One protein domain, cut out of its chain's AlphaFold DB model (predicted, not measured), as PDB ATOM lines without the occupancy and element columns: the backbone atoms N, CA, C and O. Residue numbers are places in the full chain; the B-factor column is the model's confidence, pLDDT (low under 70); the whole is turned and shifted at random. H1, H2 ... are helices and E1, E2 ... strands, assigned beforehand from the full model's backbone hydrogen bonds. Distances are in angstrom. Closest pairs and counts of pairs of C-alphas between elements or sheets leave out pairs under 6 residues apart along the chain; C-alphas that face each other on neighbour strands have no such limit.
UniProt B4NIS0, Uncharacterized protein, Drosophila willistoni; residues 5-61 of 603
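Overview. This is residues 5 to 61 of the 603 residues of an uncharacterized protein of Drosophila willistoni (UniProt B4NIS0). Three helices gather at one end, with H1 and H3 packed at about a right angle and short H2 close to H1; from H3 the strand E1 leads through the middle to H4 at the other end, whose residues 56 to 61 stick out. The long loop of residues 5 to 21 wraps round E1, with residues 16 to 17 paired to it. The printed part has 57 residues, with four named helices and one named strand in the order H1, H2, H3, E1, H4; the class is mostly helix. The whole is compact, with a radius of gyration of the C-alphas of 11.1 A and spans of 29 by 21 by 18 A.

Arrangement. H1, residues 22 to 31, touches H3, residues 41 to 47, about perpendicular at 84 degrees; their closest C-alphas, of Ala 25 and Ala 41, are 5.2 A apart. H2, residues 34 to 37, is close to H1 but not clearly touching, the closest C-alphas being those of Gln 29 and Tyr 35 at 6.3 A. H2 and H3 are apart. E1, residues 48 to 51, is near H1 and pairs with no named strand, but residues 16 to 17 pair antiparallel with its residues 50 to 51. E1 meets H3 only through their link, and likewise H4, residues 52 to 61. H4 touches no helix. Every O i to N i+4 pair is within hydrogen-bond range in H1, H3 and H4; H2 is too short for such a pair.

Along the chain. H1 begins at C-alpha 22 (38.945, 28.248, 219.140) and is 14.3 A long from first to last C-alpha. H2 measures 5.2 A, H3 9.9 A and E1 9.8 A. H4 measures 14.5 A and ends at C-alpha 61 (45.771, 53.616, 229.902).

Size, cuts and confidence. The C-alphas farthest apart, of Asn 38 and Glu 60, are 31.0 A apart. The printed part has no cut, and the four links between named elements are tight. The mean pLDDT of the printed part is 95.9, and no printed residue is under 70.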
ATOM      1  N   CYS A   5      52.071  39.493 215.999       97.81
ATOM      2  CA  CYS A   5      51.195  40.344 216.776       97.81
ATOM      3  C   CYS A   5      50.070  40.864 215.877       97.81
ATOM      4  O   CYS A   5      50.345  41.410 214.815       97.81
ATOM      5  N   ILE A   6      48.817  40.720 216.300       97.31
ATOM      6  CA  ILE A   6      47.655  41.161 215.514       97.31
ATOM      7  C   ILE A   6      47.528  42.688 215.452       97.31
ATOM      8  O   ILE A   6      46.827  43.194 214.588       97.31
ATOM      9  N   ILE A   7      48.217  43.407 216.346       96.25
ATOM     10  CA  ILE A   7      48.183  44.872 216.423       96.25
ATOM     11  C   ILE A   7      49.313  45.486 215.586       96.25
ATOM     12  O   ILE A   7      49.050  46.323 214.732       96.25
ATOM     13  N   CYS A   8      50.568  45.047 215.763       96.88
ATOM     14  CA  CYS A   8      51.707  45.618 215.020       96.88
ATOM     15  C   CYS A   8      52.272  44.752 213.886       96.88
ATOM     16  O   CYS A   8      53.237  45.158 213.241       96.88
ATOM     17  N   GLY A   9      51.774  43.532 213.673       97.00
ATOM     18  CA  GLY A   9      52.268  42.607 212.639       97.00
ATOM     19  C   GLY A   9      53.671  42.021 212.879       97.00
ATOM     20  O   GLY A   9      54.118  41.156 212.114       97.00
ATOM     21  N   GLN A  10      54.375  42.460 213.928       97.75
ATOM     22  CA  GLN A  10      55.729  42.011 214.263       97.75
ATOM     23  C   GLN A  10      55.718  40.650 214.965       97.75
ATOM     24  O   GLN A  10      54.763  40.293 215.658       97.75
ATOM     25  N   GLU A  11      56.801  39.894 214.800       97.88
ATOM     26  CA  GLU A  11      57.037  38.689 215.591       97.88
ATOM     27  C   GLU A  11      57.343  39.092 217.046       97.88
ATOM     28  O   GLU A  11      58.173  39.982 217.269       97.88
ATOM     29  N   PRO A  12      56.660  38.515 218.049       97.00
ATOM     30  CA  PRO A  12      56.878  38.890 219.438       97.00
ATOM     31  C   PRO A  12      58.272  38.445 219.902       97.00
ATOM     32  O   PRO A  12      58.589  37.261 219.895       97.00
ATOM     33  N   SER A  13      59.096  39.390 220.361       94.94
ATOM     34  CA  SER A  13      60.451  39.125 220.868       94.94
ATOM     35  C   SER A  13      60.510  38.795 222.372       94.94
ATOM     36  O   SER A  13      61.590  38.817 222.953       94.94
ATOM     37  N   GLY A  14      59.369  38.556 223.028       94.62
ATOM     38  CA  GLY A  14      59.262  38.456 224.489       94.62
ATOM     39  C   GLY A  14      57.950  37.821 224.942       94.62
ATOM     40  O   GLY A  14      57.445  36.919 224.276       94.62
ATOM     41  N   TYR A  15      57.386  38.283 226.062       97.06
ATOM     42  CA  TYR A  15      56.085  37.800 226.526       97.06
ATOM     43  C   TYR A  15      54.987  38.152 225.508       97.06
ATOM     44  O   TYR A  15      54.963  39.237 224.919       97.06
ATOM     45  N   TYR A  16      54.082  37.213 225.259       97.62
ATOM     46  CA  TYR A  16      52.922  37.442 224.409       97.62
ATOM     47  C   TYR A  16      51.743  36.606 224.888       97.62
ATOM     48  O   TYR A  16      51.902  35.490 225.388       97.62
ATOM     49  N   VAL A  17      50.544  37.136 224.677       97.94
ATOM     50  CA  VAL A  17      49.289  36.424 224.924       97.94
ATOM     51  C   VAL A  17      48.731  35.960 223.583       97.94
ATOM     52  O   VAL A  17      48.865  36.637 222.565       97.94
ATOM     53  N   TYR A  18      48.138  34.773 223.551       98.25
ATOM     54  CA  TYR A  18      47.503  34.223 222.358       98.25
ATOM     55  C   TYR A  18      46.283  33.385 222.753       98.25
ATOM     56  O   TYR A  18      46.269  32.818 223.852       98.25
ATOM     57  N   PRO A  19      45.276  33.263 221.872       98.00
ATOM     58  CA  PRO A  19      44.091  32.477 222.166       98.00
ATOM     59  C   PRO A  19      44.444  30.986 222.161       98.00
ATOM     60  O   PRO A  19      44.983  30.447 221.186       98.00
ATOM     61  N   ARG A  20      44.150  30.303 223.266       97.75
ATOM     62  CA  ARG A  20      44.441  28.875 223.473       97.75
ATOM     63  C   ARG A  20      43.353  28.001 222.863       97.75
ATOM     64  O   ARG A  20      43.636  26.926 222.315       97.75
ATOM     65  N   THR A  21      42.116  28.486 222.897       98.25
ATOM     66  CA  THR A  21      40.932  27.791 222.380       98.25
ATOM     67  C   THR A  21      40.383  28.461 221.121       98.25
ATOM     68  O   THR A  21      40.671  29.618 220.819       98.25
ATOM     69  N   LEU A  22      39.591  27.716 220.345       97.62
ATOM     70  CA  LEU A  22      38.945  28.248 219.140       97.62
ATOM     71  C   LEU A  22      37.859  29.280 219.499       97.62
ATOM     72  O   LEU A  22      37.652  30.236 218.760       97.62
ATOM     73  N   THR A  23      37.235  29.124 220.669       98.06
ATOM     74  CA  THR A  23      36.277  30.076 221.244       98.06
ATOM     75  C   THR A  23      36.946  31.396 221.627       98.06
ATOM     76  O   THR A  23      36.424  32.453 221.292       98.06
ATOM     77  N   GLU A  24      38.119  31.363 222.270       98.12
ATOM     78  CA  GLU A  24      38.909  32.579 222.533       98.12
ATOM     79  C   GLU A  24      39.332  33.266 221.235       98.12
ATOM     80  O   GLU A  24      39.236  34.483 221.132       98.12
ATOM     81  N   ALA A  25      39.744  32.493 220.226       98.06
ATOM     82  CA  ALA A  25      40.114  33.054 218.933       98.06
ATOM     83  C   ALA A  25      38.930  33.749 218.241       98.06
ATOM     84  O   ALA A  25      39.129  34.800 217.645       98.06
ATOM     85  N   ARG A  26      37.701  33.227 218.360       97.69
ATOM     86  CA  ARG A  26      36.497  33.927 217.873       97.69
ATOM     87  C   ARG A  26      36.257  35.235 218.623       97.69
ATOM     88  O   ARG A  26      36.132  36.262 217.977       97.69
ATOM     89  N   LYS A  27      36.343  35.230 219.959       97.38
ATOM     90  CA  LYS A  27      36.227  36.467 220.758       97.38
ATOM     91  C   LYS A  27      37.251  37.523 220.344       97.38
ATOM     92  O   LYS A  27      36.924  38.695 220.248       97.38
ATOM     93  N   TRP A  28      38.490  37.110 220.077       97.38
ATOM     94  CA  TRP A  28      39.531  38.013 219.579       97.38
ATOM     95  C   TRP A  28      39.218  38.529 218.175       97.38
ATOM     96  O   TRP A  28      39.466  39.694 217.883       97.38
ATOM     97  N   GLN A  29      38.675  37.668 217.312       96.38
ATOM     98  CA  GLN A  29      38.227  38.043 215.976       96.38
ATOM     99  C   GLN A  29      37.102  39.090 216.038       96.38
ATOM    100  O   GLN A  29      37.144  40.051 215.273       96.38
ATOM    101  N   ASP A  30      36.159  38.936 216.975       95.38
ATOM    102  CA  ASP A  30      35.073  39.888 217.242       95.38
ATOM    103  C   ASP A  30      35.625  41.220 217.778       95.38
ATOM    104  O   ASP A  30      35.361  42.278 217.212       95.38
ATOM    105  N   TRP A  31      36.448  41.180 218.833       94.06
ATOM    106  CA  TRP A  31      36.984  42.382 219.489       94.06
ATOM    107  C   TRP A  31      37.871  43.230 218.582       94.06
ATOM    108  O   TRP A  31      37.802  44.453 218.627       94.06
ATOM    109  N   ALA A  32      38.698  42.591 217.756       93.50
ATOM    110  CA  ALA A  32      39.581  43.290 216.829       93.50
ATOM    111  C   ALA A  32      38.923  43.561 215.461       93.50
ATOM    112  O   ALA A  32      39.610  43.979 214.531       93.50
ATOM    113  N   ASN A  33      37.614  43.302 215.316       93.88
ATOM    114  CA  ASN A  33      36.861  43.435 214.065       93.88
ATOM    115  C   ASN A  33      37.548  42.753 212.858       93.88
ATOM    116  O   ASN A  33      37.514  43.229 211.719       93.88
ATOM    117  N   LEU A  34      38.187  41.604 213.103       91.00
ATOM    118  CA  LEU A  34      38.959  40.865 212.098       91.00
ATOM    119  C   LEU A  34      38.075  40.083 211.116       91.00
ATOM    120  O   LEU A  34      38.582  39.522 210.142       91.00
ATOM    121  N   TYR A  35      36.759  40.055 211.343       86.44
ATOM    122  CA  TYR A  35      35.781  39.524 210.391       86.44
ATOM    123  C   TYR A  35      35.807  40.274 209.061       86.44
ATOM    124  O   TYR A  35      35.746  39.636 208.014       86.44
ATOM    125  N   SER A  36      36.002  41.595 209.094       89.94
ATOM    126  CA  SER A  36      36.129  42.419 207.883       89.94
ATOM    127  C   SER A  36      37.318  42.015 206.998       89.94
ATOM    128  O   SER A  36      37.268  42.159 205.780       89.94
ATOM    129  N   PHE A  37      38.358  41.428 207.598       92.12
ATOM    130  CA  PHE A  37      39.561  40.957 206.910       92.12
ATOM    131  C   PHE A  37      39.521  39.460 206.571       92.12
ATOM    132  O   PHE A  37      40.536  38.901 206.154       92.12
ATOM    133  N   ASN A  38      38.377  38.791 206.767       94.19
ATOM    134  CA  ASN A  38      38.192  37.360 206.507       94.19
ATOM    135  C   ASN A  38      39.242  36.454 207.180       94.19
ATOM    136  O   ASN A  38      39.537  35.370 206.676       94.19
ATOM    137  N   VAL A  39      39.815  36.862 208.322       95.56
ATOM    138  CA  VAL A  39      40.834  36.067 209.026       95.56
ATOM    139  C   VAL A  39      40.147  34.938 209.799       95.56
ATOM    140  O   VAL A  39      39.490  35.215 210.800       95.56
ATOM    141  N   PRO A  40      40.302  33.653 209.421       97.12
ATOM    142  CA  PRO A  40      39.605  32.575 210.112       97.12
ATOM    143  C   PRO A  40      40.088  32.441 211.561       97.12
ATOM    144  O   PRO A  40      41.295  32.461 211.821       97.12
ATOM    145  N   ALA A  41      39.177  32.178 212.503       97.56
ATOM    146  CA  ALA A  41      39.525  31.932 213.909       97.56
ATOM    147  C   ALA A  41      40.600  30.836 214.086       97.56
ATOM    148  O   ALA A  41      41.432  30.909 214.988       97.56
ATOM    149  N   GLY A  42      40.634  29.829 213.200       97.62
ATOM    150  CA  GLY A  42      41.684  28.804 213.188       97.62
ATOM    151  C   GLY A  42      43.080  29.370 212.892       97.62
ATOM    152  O   GLY A  42      44.047  29.005 213.564       97.62
ATOM    153  N   THR A  43      43.175  30.302 211.942       97.38
ATOM    154  CA  THR A  43      44.409  31.026 211.602       97.38
ATOM    155  C   THR A  43      44.831  31.925 212.755       97.38
ATOM    156  O   THR A  43      45.991  31.890 213.161       97.38
ATOM    157  N   LEU A  44      43.886  32.655 213.356       97.75
ATOM    158  CA  LEU A  44      44.155  33.510 214.512       97.75
ATOM    159  C   LEU A  44      44.660  32.699 215.716       97.75
ATOM    160  O   LEU A  44      45.632  33.076 216.363       97.75
ATOM    161  N   ARG A  45      44.076  31.522 215.964       98.00
ATOM    162  CA  ARG A  45      44.523  30.596 217.015       98.00
ATOM    163  C   ARG A  45      45.949  30.097 216.801       98.00
ATOM    164  O   ARG A  45      46.718  29.994 217.761       98.00
ATOM    165  N   LYS A  46      46.313  29.767 215.560       97.94
ATOM    166  CA  LYS A  46      47.639  29.223 215.227       97.94
ATOM    167  C   LYS A  46      48.716  30.307 215.124       97.94
ATOM    168  O   LYS A  46      49.843  30.063 215.547       97.94
ATOM    169  N   HIS A  47      48.376  31.484 214.602       97.88
ATOM    170  CA  HIS A  47      49.359  32.485 214.169       97.88
ATOM    171  C   HIS A  47      49.175  33.873 214.791       97.88
ATOM    172  O   HIS A  47      50.109  34.668 214.748       97.88
ATOM    173  N   GLY A  48      48.032  34.171 215.405       97.69
ATOM    174  CA  GLY A  48      47.798  35.432 216.107       97.69
ATOM    175  C   GLY A  48      48.366  35.432 217.528       97.69
ATOM    176  O   GLY A  48      48.385  34.404 218.215       97.69
ATOM    177  N   CYS A  49      48.836  36.595 217.969       98.12
ATOM    178  CA  CYS A  49      49.171  36.904 219.361       98.12
ATOM    179  C   CYS A  49      49.070  38.420 219.621       98.12
ATOM    180  O   CYS A  49      48.901  39.202 218.689       98.12
ATOM    181  N   VAL A  50      49.201  38.847 220.874       98.06
ATOM    182  CA  VAL A  50      49.415  40.246 221.276       98.06
ATOM    183  C   VAL A  50      50.747  40.304 222.015       98.06
ATOM    184  O   VAL A  50      50.949  39.562 222.976       98.06
ATOM    185  N   CYS A  51      51.685  41.117 221.525       98.00
ATOM    186  CA  CYS A  51      53.016  41.222 222.119       98.00
ATOM    187  C   CYS A  51      53.016  42.129 223.356       98.00
ATOM    188  O   CYS A  51      52.178  43.023 223.470       98.00
ATOM    189  N   GLN A  52      53.999  41.928 224.237       97.56
ATOM    190  CA  GLN A  52      54.189  42.668 225.489       97.56
ATOM    191  C   GLN A  52      54.035  44.188 225.353       97.56
ATOM    192  O   GLN A  52      53.319  44.781 226.144       97.56
ATOM    193  N   LYS A  53      54.586  44.797 224.294       97.06
ATOM    194  CA  LYS A  53      54.478  46.249 224.058       97.06
ATOM    195  C   LYS A  53      53.034  46.767 224.041       97.06
ATOM    196  O   LYS A  53      52.788  47.882 224.470       97.06
ATOM    197  N   HIS A  54      52.090  45.978 223.524       97.06
ATOM    198  CA  HIS A  54      50.676  46.368 223.495       97.06
ATOM    199  C   HIS A  54      49.917  45.955 224.754       97.06
ATOM    200  O   HIS A  54      48.852  46.501 225.011       97.06
ATOM    201  N   LEU A  55      50.437  44.987 225.514       96.00
ATOM    202  CA  LEU A  55      49.872  44.626 226.811       96.00
ATOM    203  C   LEU A  55      50.202  45.711 227.843       96.00
ATOM    204  O   LEU A  55      49.298  46.199 228.504       96.00
ATOM    205  N   GLU A  56      51.458  46.163 227.889       95.50
ATOM    206  CA  GLU A  56      51.911  47.244 228.778       95.50
ATOM    207  C   GLU A  56      51.205  48.570 228.457       95.50
ATOM    208  O   GLU A  56      50.706  49.238 229.356       95.50
ATOM    209  N   ALA A  57      51.053  48.912 227.171       93.56
ATOM    210  CA  ALA A  57      50.326  50.118 226.766       93.56
ATOM    211  C   ALA A  57      48.845  50.106 227.193       93.56
ATOM    212  O   ALA A  57      48.260  51.164 227.412       93.56
ATOM    213  N   ALA A  58      48.226  48.925 227.296       90.00
ATOM    214  CA  ALA A  58      46.849  48.804 227.767       90.00
ATOM    215  C   ALA A  58      46.740  49.005 229.288       90.00
ATOM    216  O   ALA A  58      45.748  49.564 229.748       90.00
ATOM    217  N   GLU A  59      47.754  48.589 230.052       90.81
ATOM    218  CA  GLU A  59      47.826  48.815 231.502       90.81
ATOM    219  C   GLU A  59      48.050  50.303 231.821       90.81
ATOM    220  O   GLU A  59      47.350  50.858 232.664       90.81
ATOM    221  N   GLU A  60      48.922  50.992 231.073       91.38
ATOM    222  CA  GLU A  60      49.184  52.430 231.271       91.38
ATOM    223  C   GLU A  60      47.947  53.319 231.038       91.38
ATOM    224  O   GLU A  60      47.819  54.382 231.645       91.38
ATOM    225  N   LEU A  61      47.017  52.892 230.178       86.00
ATOM    226  CA  LEU A  61      45.771  53.616 229.902       86.00
ATOM    227  C   LEU A  61      44.660  53.330 230.927       86.00
ATOM    228  O   LEU A  61      43.724  54.122 231.036       86.00
TER     229      LEU A  61